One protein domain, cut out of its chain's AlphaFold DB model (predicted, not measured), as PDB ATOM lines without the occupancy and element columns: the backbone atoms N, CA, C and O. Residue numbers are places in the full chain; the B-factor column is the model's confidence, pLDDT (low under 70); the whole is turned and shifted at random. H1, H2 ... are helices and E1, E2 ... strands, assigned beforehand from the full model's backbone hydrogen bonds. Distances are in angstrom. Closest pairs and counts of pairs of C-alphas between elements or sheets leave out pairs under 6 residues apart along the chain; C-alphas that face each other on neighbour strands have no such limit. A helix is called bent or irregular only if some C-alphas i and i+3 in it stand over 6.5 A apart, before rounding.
ATOM      1  N   GLY A 299     -12.811  17.271  20.451       91.06
ATOM      2  CA  GLY A 299     -12.194  16.005  20.858       91.06
ATOM      3  C   GLY A 299     -12.961  14.792  20.325       91.06
ATOM      4  O   GLY A 299     -14.101  14.908  19.888       91.06
ATOM      5  N   LYS A 300     -12.330  13.609  20.359       91.88
ATOM      6  CA  LYS A 300     -12.933  12.350  19.876       91.88
ATOM      7  C   LYS A 300     -14.062  11.832  20.782       91.88
ATOM      8  O   LYS A 300     -14.921  11.095  20.309       91.88
ATOM      9  N   ASP A 301     -14.060  12.244  22.050       92.00
ATOM     10  CA  ASP A 301     -14.934  11.723  23.110       92.00
ATOM     11  C   ASP A 301     -16.115  12.660  23.439       92.00
ATOM     12  O   ASP A 301     -16.805  12.455  24.439       92.00
ATOM     13  N   VAL A 302     -16.319  13.710  22.634       93.81
ATOM     14  CA  VAL A 302     -17.421  14.675  22.767       93.81
ATOM     15  C   VAL A 302     -18.291  14.590  21.521       93.81
ATOM     16  O   VAL A 302     -17.877  15.032  20.452       93.81
ATOM     17  N   ASP A 303     -19.495  14.046  21.659       92.69
ATOM     18  CA  ASP A 303     -20.488  14.056  20.591       92.69
ATOM     19  C   ASP A 303     -21.114  15.443  20.439       92.69
ATOM     20  O   ASP A 303     -21.285  16.187  21.410       92.69
ATOM     21  N   ARG A 304     -21.480  15.777  19.198       91.94
ATOM     22  CA  ARG A 304     -22.205  16.995  18.842       91.94
ATOM     23  C   ARG A 304     -23.512  16.628  18.161       91.94
ATOM     24  O   ARG A 304     -23.513  16.118  17.044       91.94
ATOM     25  N   PHE A 305     -24.607  16.979  18.809       92.25
ATOM     26  CA  PHE A 305     -25.949  16.960  18.256       92.25
ATOM     27  C   PHE A 305     -26.366  18.390  17.885       92.25
ATOM     28  O   PHE A 305     -25.774  19.374  18.338       92.25
ATOM     29  N   VAL A 306     -27.395  18.513  17.054       90.62
ATOM     30  CA  VAL A 306     -28.050  19.791  16.754       90.62
ATOM     31  C   VAL A 306     -29.516  19.624  17.126       90.62
ATOM     32  O   VAL A 306     -30.158  18.674  16.682       90.62
ATOM     33  N   SER A 307     -30.039  20.497  17.988       90.00
ATOM     34  CA  SER A 307     -31.455  20.463  18.358       90.00
ATOM     35  C   SER A 307     -32.336  20.829  17.151       90.00
ATOM     36  O   SER A 307     -31.872  21.523  16.245       90.00
ATOM     37  N   PRO A 308     -33.636  20.476  17.141       89.62
ATOM     38  CA  PRO A 308     -34.560  20.913  16.087       89.62
ATOM     39  C   PRO A 308     -34.685  22.441  15.939       89.62
ATOM     40  O   PRO A 308     -35.131  22.923  14.907       89.62
ATOM     41  N   SER A 309     -34.281  23.208  16.959       82.19
ATOM     42  CA  SER A 309     -34.189  24.674  16.938       82.19
ATOM     43  C   SER A 309     -32.834  25.220  16.453       82.19
ATOM     44  O   SER A 309     -32.614  26.426  16.498       82.19
ATOM     45  N   GLY A 310     -31.916  24.357  16.004       89.69
ATOM     46  CA  GLY A 310     -30.603  24.736  15.475       89.69
ATOM     47  C   GLY A 310     -29.510  24.980  16.524       89.69
ATOM     48  O   GLY A 310     -28.413  25.397  16.158       89.69
ATOM     49  N   HIS A 311     -29.760  24.727  17.814       88.31
ATOM     50  CA  HIS A 311     -28.743  24.901  18.857       88.31
ATOM     51  C   HIS A 311     -27.779  23.713  18.898       88.31
ATOM     52  O   HIS A 311     -28.194  22.557  18.804       88.31
ATOM     53  N   GLU A 312     -26.485  23.989  19.086       90.50
ATOM     54  CA  GLU A 312     -25.495  22.931  19.300       90.50
ATOM     55  C   GLU A 312     -25.683  22.309  20.683       90.50
ATOM     56  O   GLU A 312     -25.717  23.019  21.695       90.50
ATOM     57  N   VAL A 313     -25.755  20.979  20.711       93.12
ATOM     58  CA  VAL A 313     -25.762  20.175  21.928       93.12
ATOM     59  C   VAL A 313     -24.491  19.347  21.978       93.12
ATOM     60  O   VAL A 313     -24.243  18.538  21.089       93.12
ATOM     61  N   LEU A 314     -23.670  19.555  23.005       94.44
ATOM     62  CA  LEU A 314     -22.461  18.761  23.235       94.44
ATOM     63  C   LEU A 314     -22.731  17.722  24.323       94.44
ATOM     64  O   LEU A 314     -23.407  18.044  25.302       94.44
ATOM     65  N   ALA A 315     -22.186  16.515  24.170       93.81
ATOM     66  CA  ALA A 315     -22.236  15.479  25.197       93.81
ATOM     67  C   ALA A 315     -20.911  14.719  25.323       93.81
ATOM     68  O   ALA A 315     -20.346  14.267  24.328       93.81
ATOM     69  N   GLY A 316     -20.392  14.584  26.544       94.81
ATOM     70  CA  GLY A 316     -19.167  13.830  26.806       94.81
ATOM     71  C   GLY A 316     -19.453  12.348  27.049       94.81
ATOM     72  O   GLY A 316     -20.231  11.998  27.930       94.81
ATOM     73  N   ARG A 317     -18.754  11.462  26.327       91.56
ATOM     74  CA  ARG A 317     -18.843   9.997  26.516       91.56
ATOM     75  C   ARG A 317     -18.081   9.472  27.736       91.56
ATOM     76  O   ARG A 317     -18.125   8.285  28.043       91.56
ATOM     77  N   SER A 318     -17.305  10.324  28.403       89.19
ATOM     78  CA  SER A 318     -16.462   9.953  29.542       89.19
ATOM     79  C   SER A 318     -16.442  11.057  30.594       89.19
ATOM     80  O   SER A 318     -16.683  12.220  30.284       89.19
ATOM     81  N   ALA A 319     -16.086  10.726  31.839       84.00
ATOM     82  CA  ALA A 319     -15.964  11.719  32.910       84.00
ATOM     83  C   ALA A 319     -14.969  12.850  32.565       84.00
ATOM     84  O   ALA A 319     -15.242  14.013  32.847       84.00
ATOM     85  N   SER A 320     -13.861  12.527  31.887       85.44
ATOM     86  CA  SER A 320     -12.879  13.517  31.415       85.44
ATOM     87  C   SER A 320     -13.438  14.394  30.288       85.44
ATOM     88  O   SER A 320     -13.249  15.608  30.294       85.44
ATOM     89  N   ALA A 321     -14.187  13.805  29.348       90.69
ATOM     90  CA  ALA A 321     -14.888  14.568  28.317       90.69
ATOM     91  C   ALA A 321     -15.957  15.483  28.934       90.69
ATOM     92  O   ALA A 321     -16.056  16.642  28.554       90.69
ATOM     93  N   ASN A 322     -16.694  15.008  29.938       90.12
ATOM     94  CA  ASN A 322     -17.678  15.794  30.676       90.12
ATOM     95  C   ASN A 322     -17.051  16.950  31.462       90.12
ATOM     96  O   ASN A 322     -17.580  18.052  31.382       90.12
ATOM     97  N   GLU A 323     -15.927  16.750  32.170       90.00
ATOM     98  CA  GLU A 323     -15.155  17.867  32.753       90.00
ATOM     99  C   GLU A 323     -14.778  18.879  31.663       90.00
ATOM    100  O   GLU A 323     -14.969  20.082  31.833       90.00
ATOM    101  N   ARG A 324     -14.309  18.399  30.508       90.56
ATOM    102  CA  ARG A 324     -13.908  19.261  29.398       90.56
ATOM    103  C   ARG A 324     -15.066  20.074  28.823       90.56
ATOM    104  O   ARG A 324     -14.903  21.269  28.585       90.56
ATOM    105  N   VAL A 325     -16.235  19.466  28.621       92.94
ATOM    106  CA  VAL A 325     -17.409  20.209  28.151       92.94
ATOM    107  C   VAL A 325     -17.879  21.194  29.229       92.94
ATOM    108  O   VAL A 325     -18.063  22.356  28.894       92.94
ATOM    109  N   SER A 326     -17.951  20.778  30.503       89.62
ATOM    110  CA  SER A 326     -18.342  21.619  31.653       89.62
ATOM    111  C   SER A 326     -17.432  22.826  31.925       89.62
ATOM    112  O   SER A 326     -17.909  23.802  32.502       89.62
ATOM    113  N   PHE A 327     -16.130  22.750  31.614       90.50
ATOM    114  CA  PHE A 327     -15.148  23.745  32.074       90.50
ATOM    115  C   PHE A 327     -14.283  24.382  30.974       90.50
ATOM    116  O   PHE A 327     -13.830  25.508  31.164       90.50
ATOM    117  N   GLU A 328     -14.042  23.713  29.837       91.31
ATOM    118  CA  GLU A 328     -13.255  24.273  28.719       91.31
ATOM    119  C   GLU A 328     -14.123  24.752  27.546       91.31
ATOM    120  O   GLU A 328     -13.769  25.733  26.893       91.31
ATOM    121  N   LEU A 329     -15.221  24.051  27.232       88.50
ATOM    122  CA  LEU A 329     -15.981  24.273  25.988       88.50
ATOM    123  C   LEU A 329     -17.257  25.107  26.170       88.50
ATOM    124  O   LEU A 329     -17.719  25.721  25.205       88.50
ATOM    125  N   THR A 330     -17.839  25.145  27.370       83.62
ATOM    126  CA  THR A 330     -18.996  25.998  27.667       83.62
ATOM    127  C   THR A 330     -18.600  27.452  27.887       83.62
ATOM    128  O   THR A 330     -17.815  27.781  28.775       83.62
ATOM    129  N   PHE A 331     -19.220  28.346  27.119       73.62
ATOM    130  CA  PHE A 331     -19.201  29.782  27.389       73.62
ATOM    131  C   PHE A 331     -20.140  30.127  28.558       73.62
ATOM    132  O   PHE A 331     -21.029  29.348  28.897       73.62
ATOM    133  N   LYS A 332     -19.966  31.317  29.150       78.19
ATOM    134  CA  LYS A 332     -20.681  31.779  30.361       78.19
ATOM    135  C   LYS A 332     -22.217  31.728  30.288       78.19
ATOM    136  O   LYS A 332     -22.851  31.694  31.335       78.19
ATOM    137  N   ASP A 333     -22.782  31.704  29.083       81.62
ATOM    138  CA  ASP A 333     -24.228  31.745  28.833       81.62
ATOM    139  C   ASP A 333     -24.823  30.361  28.476       81.62
ATOM    140  O   ASP A 333     -25.978  30.273  28.061       81.62
ATOM    141  N   ALA A 334     -24.043  29.275  28.571       82.56
ATOM    142  CA  ALA A 334     -24.508  27.925  28.251       82.56
ATOM    143  C   ALA A 334     -25.412  27.352  29.357       82.56
ATOM    144  O   ALA A 334     -25.087  27.427  30.544       82.56
ATOM    145  N   LEU A 335     -26.521  26.718  28.966       83.44
ATOM    146  CA  LEU A 335     -27.397  26.015  29.906       83.44
ATOM    147  C   LEU A 335     -26.850  24.613  30.199       83.44
ATOM    148  O   LEU A 335     -26.492  23.866  29.282       83.44
ATOM    149  N   TRP A 336     -26.819  24.262  31.484       76.44
ATOM    150  CA  TRP A 336     -26.328  22.984  31.996       76.44
ATOM    151  C   TRP A 336     -27.488  22.115  32.490       76.44
ATOM    152  O   TRP A 336     -28.361  22.592  33.214       76.44
ATOM    153  N   SER A 337     -27.489  20.838  32.102       77.12
ATOM    154  CA  SER A 337     -28.471  19.846  32.537       77.12
ATOM    155  C   SER A 337     -27.762  18.541  32.912       77.12
ATOM    156  O   SER A 337     -27.339  17.781  32.042       77.12
ATOM    157  N   ASP A 338     -27.627  18.291  34.218       71.62
ATOM    158  CA  ASP A 338     -27.209  16.990  34.757       71.62
ATOM    159  C   ASP A 338     -28.461  16.170  35.108       71.62
ATOM    160  O   ASP A 338     -29.282  16.573  35.937       71.62
ATOM    161  N   SER A 339     -28.614  14.999  34.487       59.41
ATOM    162  CA  SER A 339     -29.708  14.080  34.795       59.41
ATOM    163  C   SER A 339     -29.374  13.206  36.005       59.41
ATOM    164  O   SER A 339     -28.582  12.268  35.909       59.41
ATOM    165  N   TYR A 340     -30.046  13.450  37.130       40.69
ATOM    166  CA  TYR A 340     -30.100  12.498  38.241       40.69
ATOM    167  C   TYR A 340     -31.027  11.327  37.880       40.69
ATOM    168  O   TYR A 340     -32.233  11.380  38.117       40.69
ATOM    169  N   ALA A 341     -30.468  10.264  37.304       30.69
ATOM    170  CA  ALA A 341     -31.135   8.976  37.134       30.69
ATOM    171  C   ALA A 341     -30.153   7.844  37.471       30.69
ATOM    172  O   ALA A 341     -28.964   7.938  37.169       30.69
ATOM    173  N   LEU A 342     -30.637   6.805  38.157       37.16
ATOM    174  CA  LEU A 342     -29.810   5.677  38.582       37.16
ATOM    175  C   LEU A 342     -29.357   4.816  37.385       37.16
ATOM    176  O   LEU A 342     -30.007   4.791  36.345       37.16
ATOM    177  N   VAL A 343     -28.295   4.034  37.623       31.12
ATOM    178  CA  VAL A 343     -27.575   3.143  36.685       31.12
ATOM    179  C   VAL A 343     -26.528   3.866  35.817       31.12
ATOM    180  O   VAL A 343     -26.698   4.992  35.366       31.12
ATOM    181  N   ARG A 344     -25.346   3.241  35.694       34.34
ATOM    182  CA  ARG A 344     -24.087   3.903  35.312       34.34
ATOM    183  C   ARG A 344     -23.989   4.211  33.811       34.34
ATOM    184  O   ARG A 344     -23.549   3.370  33.036       34.34
ATOM    185  N   GLY A 345     -24.235   5.467  33.460       33.22
ATOM    186  CA  GLY A 345     -23.798   6.092  32.212       33.22
ATOM    187  C   GLY A 345     -23.854   7.607  32.367       33.22
ATOM    188  O   GLY A 345     -24.922   8.191  32.238       33.22
ATOM    189  N   TYR A 346     -22.732   8.249  32.708       41.34
ATOM    190  CA  TYR A 346     -22.691   9.707  32.875       41.34
ATOM    191  C   TYR A 346     -22.663  10.395  31.505       41.34
ATOM    192  O   TYR A 346     -21.609  10.851  31.069       41.34
ATOM    193  N   GLU A 347     -23.803  10.485  30.830       45.41
ATOM    194  CA  GLU A 347     -23.979  11.425  29.724       45.41
ATOM    195  C   GLU A 347     -24.447  12.772  30.286       45.41
ATOM    196  O   GLU A 347     -25.466  12.859  30.970       45.41
ATOM    197  N   ARG A 348     -23.684  13.834  30.013       52.53
ATOM    198  CA  ARG A 348     -24.111  15.220  30.249       52.53
ATOM    199  C   ARG A 348     -24.477  15.853  28.926       52.53
ATOM    200  O   ARG A 348     -23.723  15.696  27.974       52.53
ATOM    201  N   MET A 349     -25.563  16.616  28.885       53.56
ATOM    202  CA  MET A 349     -25.958  17.380  27.702       53.56
ATOM    203  C   MET A 349     -25.897  18.880  27.984       53.56
ATOM    204  O   MET A 349     -26.295  19.356  29.047       53.56
ATOM    205  N   PHE A 350     -25.408  19.627  27.001       60.88
ATOM    206  CA  PHE A 350     -25.291  21.084  27.041       60.88
ATOM    207  C   PHE A 350     -26.122  21.704  25.929       60.88
ATOM    208  O   PHE A 350     -26.258  21.090  24.882       60.88
ATOM    209  N   LEU A 351     -26.638  22.918  26.110       63.69
ATOM    210  CA  LEU A 351     -27.303  23.683  25.046       63.69
ATOM    211  C   LEU A 351     -26.580  25.016  24.853       63.69
ATOM    212  O   LEU A 351     -26.506  25.823  25.782       63.69
ATOM    213  N   ASN A 352     -26.052  25.251  23.649       47.88
ATOM    214  CA  ASN A 352     -25.340  26.483  23.318       47.88
ATOM    215  C   ASN A 352     -26.209  27.425  22.464       47.88
ATOM    216  O   ASN A 352     -26.444  27.180  21.279       47.88
ATOM    217  N   GLY A 353     -26.676  28.514  23.077       49.19
ATOM    218  CA  GLY A 353     -27.446  29.570  22.420       49.19
ATOM    219  C   GLY A 353     -28.003  30.583  23.422       49.19
ATOM    220  O   GLY A 353     -28.609  30.201  24.422       49.19
ATOM    221  N   LYS A 354     -27.828  31.884  23.153       43.66
ATOM    222  CA  LYS A 354     -28.446  32.949  23.959       43.66
ATOM    223  C   LYS A 354     -29.965  32.905  23.794       43.66
ATOM    224  O   LYS A 354     -30.458  33.097  22.689       43.66
ATOM    225  N   GLY A 355     -30.686  32.687  24.895       53.06
ATOM    226  CA  GLY A 355     -32.152  32.674  24.902       53.06
ATOM    227  C   GLY A 355     -32.771  31.413  24.292       53.06
ATOM    228  O   GLY A 355     -33.693  31.521  23.488       53.06
ATOM    229  N   ALA A 356     -32.278  30.224  24.657       53.66
ATOM    230  CA  ALA A 356     -32.879  28.961  24.228       53.66
ATOM    231  C   ALA A 356     -34.388  28.914  24.588       53.66
ATOM    232  O   ALA A 356     -34.731  29.011  25.770       53.66
ATOM    233  N   PRO A 357     -35.303  28.764  23.611       66.38
ATOM    234  CA  PRO A 357     -36.737  28.739  23.882       66.38
ATOM    235  C   PRO A 357     -37.122  27.465  24.644       66.38
ATOM    236  O   PRO A 357     -36.505  26.415  24.461       66.38
ATOM    237  N   ALA A 358     -38.200  27.510  25.433       65.69
ATOM    238  CA  ALA A 358     -38.680  26.356  26.210       65.69
ATOM    239  C   ALA A 358     -38.926  25.091  25.352       65.69
ATOM    240  O   ALA A 358     -38.755  23.968  25.827       65.69
ATOM    241  N   ALA A 359     -39.246  25.269  24.065       61.56
ATOM    242  CA  ALA A 359     -39.359  24.192  23.081       61.56
ATOM    243  C   ALA A 359     -38.045  23.412  22.857       61.56
ATOM    244  O   ALA A 359     -38.090  22.208  22.614       61.56
ATOM    245  N   ALA A 360     -36.875  24.055  22.968       56.97
ATOM    246  CA  ALA A 360     -35.574  23.393  22.836       56.97
ATOM    247  C   ALA A 360     -35.294  22.449  24.017       56.97
ATOM    248  O   ALA A 360     -34.821  21.333  23.815       56.97
ATOM    249  N   ILE A 361     -35.658  22.873  25.232       64.19
ATOM    250  CA  ILE A 361     -35.566  22.058  26.454       64.19
ATOM    251  C   ILE A 361     -36.491  20.834  26.326       64.19
ATOM    252  O   ILE A 361     -36.057  19.698  26.510       64.19
ATOM    253  N   TRP A 362     -37.738  21.045  25.891       64.25
ATOM    254  CA  TRP A 362     -38.691  19.962  25.615       64.25
ATOM    255  C   TRP A 362     -38.253  19.010  24.489       64.25
ATOM    256  O   TRP A 362     -38.560  17.819  24.543       64.25
ATOM    257  N   ALA A 363     -37.530  19.492  23.475       57.97
ATOM    258  CA  ALA A 363     -37.018  18.647  22.397       57.97
ATOM    259  C   ALA A 363     -35.918  17.684  22.880       57.97
ATOM    260  O   ALA A 363     -35.925  16.515  22.488       57.97
ATOM    261  N   VAL A 364     -35.024  18.136  23.769       58.22
ATOM    262  CA  VAL A 364     -34.029  17.270  24.434       58.22
ATOM    263  C   VAL A 364     -34.732  16.215  25.298       58.22
ATOM    264  O   VAL A 364     -34.444  15.024  25.179       58.22
ATOM    265  N   GLU A 365     -35.744  16.623  26.069       63.25
ATOM    266  CA  GLU A 365     -36.567  15.728  26.896       63.25
ATOM    267  C   GLU A 365     -37.358  14.687  26.069       63.25
ATOM    268  O   GLU A 365     -37.690  13.606  26.562       63.25
ATOM    269  N   ARG A 366     -37.641  14.978  24.790       58.19
ATOM    270  CA  ARG A 366     -38.310  14.058  23.852       58.19
ATOM    271  C   ARG A 366     -37.336  13.095  23.168       58.19
ATOM    272  O   ARG A 366     -37.644  11.908  23.077       58.19
ATOM    273  N   LEU A 367     -36.160  13.567  22.743       56.66
ATOM    274  CA  LEU A 367     -35.078  12.716  22.218       56.66
ATOM    275  C   LEU A 367     -34.650  11.663  23.256       56.66
ATOM    276  O   LEU A 367     -34.540  10.480  22.924       56.66
ATOM    277  N   ARG A 368     -34.552  12.079  24.528       64.00
ATOM    278  CA  ARG A 368     -34.312  11.229  25.709       64.00
ATOM    279  C   ARG A 368     -35.240  10.006  25.795       64.00
ATOM    280  O   ARG A 368     -34.801   8.952  26.241       64.00
ATOM    281  N   ARG A 369     -36.509  10.116  25.373       56.72
ATOM    282  CA  ARG A 369     -37.501   9.020  25.478       56.72
ATOM    283  C   ARG A 369     -37.482   8.027  24.316       56.72
ATOM    284  O   ARG A 369     -37.977   6.919  24.488       56.72
ATOM    285  N   HIS A 370     -36.955   8.404  23.149       49.84
ATOM    286  CA  HIS A 370     -37.042   7.571  21.941       49.84
ATOM    287  C   HIS A 370     -35.729   6.892  21.532       49.84
ATOM    288  O   HIS A 370     -35.787   5.820  20.941       49.84
ATOM    289  N   LEU A 371     -34.560   7.458  21.852       50.31
ATOM    290  CA  LEU A 371     -33.275   6.876  21.426       50.31
ATOM    291  C   LEU A 371     -32.748   5.768  22.356       50.31
ATOM    292  O   LEU A 371     -32.082   4.845  21.888       50.31
TER     293      LEU A 371
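AT A GLANCE: This is residues 299 to 371 of the 601 residues of the protein "Hypothetical protein" of Symbiodinium sp. CCMP2592 (UniProt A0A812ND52). Two small strand hairpins stand side by side, E2 of the first next to E4 of the second, with E1 and E3 outermost. H1 packs on E2 at one side of these strands, and H2 is set off at the other side, near E4. The printed part has 73 residues, in the order E1, E2, H1, E3, E4, H2; both two-strand sheets, E1 - E2 and E3 - E4, are antiparallel, and the class is mixed, helices and strands. The whole is compact, with a radius of gyration of the C-alphas of 11.9 A and spans of 29 by 28 by 20 A.

IN THESE COORDINATES: E1, residues 302 to 306, begins at C-alpha 302 (-17.421, 14.675, 22.767) and is 13.2 A long. E2, residues 312 to 316, measures 13.4 A. H1, residues 319 to 329, measures 14.3 A and is only just irregular: C-alphas 326 and 329 are 6.7 A apart. E3 is residues 335 to 337 and E4 residues 349 to 351. H2, residues 358 to 370, measures 19.3 A and ends at C-alpha 370 (-37.042, 7.571, 21.941).

HOW THE PARTS SIT: In the hairpin E1 and E2, at 154 degrees, N 303 and O 315 are 2.8 A apart, within hydrogen-bond range. The closest C-alphas of E2 and H1, Gly 316 and Asn 322, are 4.6 A apart. Those of E2 and E4, Ala 315 and Met 349, are 4.9 A apart. In the hairpin E3 and E4, at 160 degrees, N 335 and O 351 are 3.3 A apart, within range. E4 and H2 are near each other; H1 and H2 are apart. O i to N i+4 pairs within range number 6 of 7 in H1 and 7 of 9 in H2.

THE WHOLE: The C-alphas farthest apart, Val 343 and Lys 354, are 32.4 A apart. The printed part has no cut. The link E3 to E4, 11 residues, is long. Mean pLDDT of the printed part is 71.8, with residues 339 to 371 under 70.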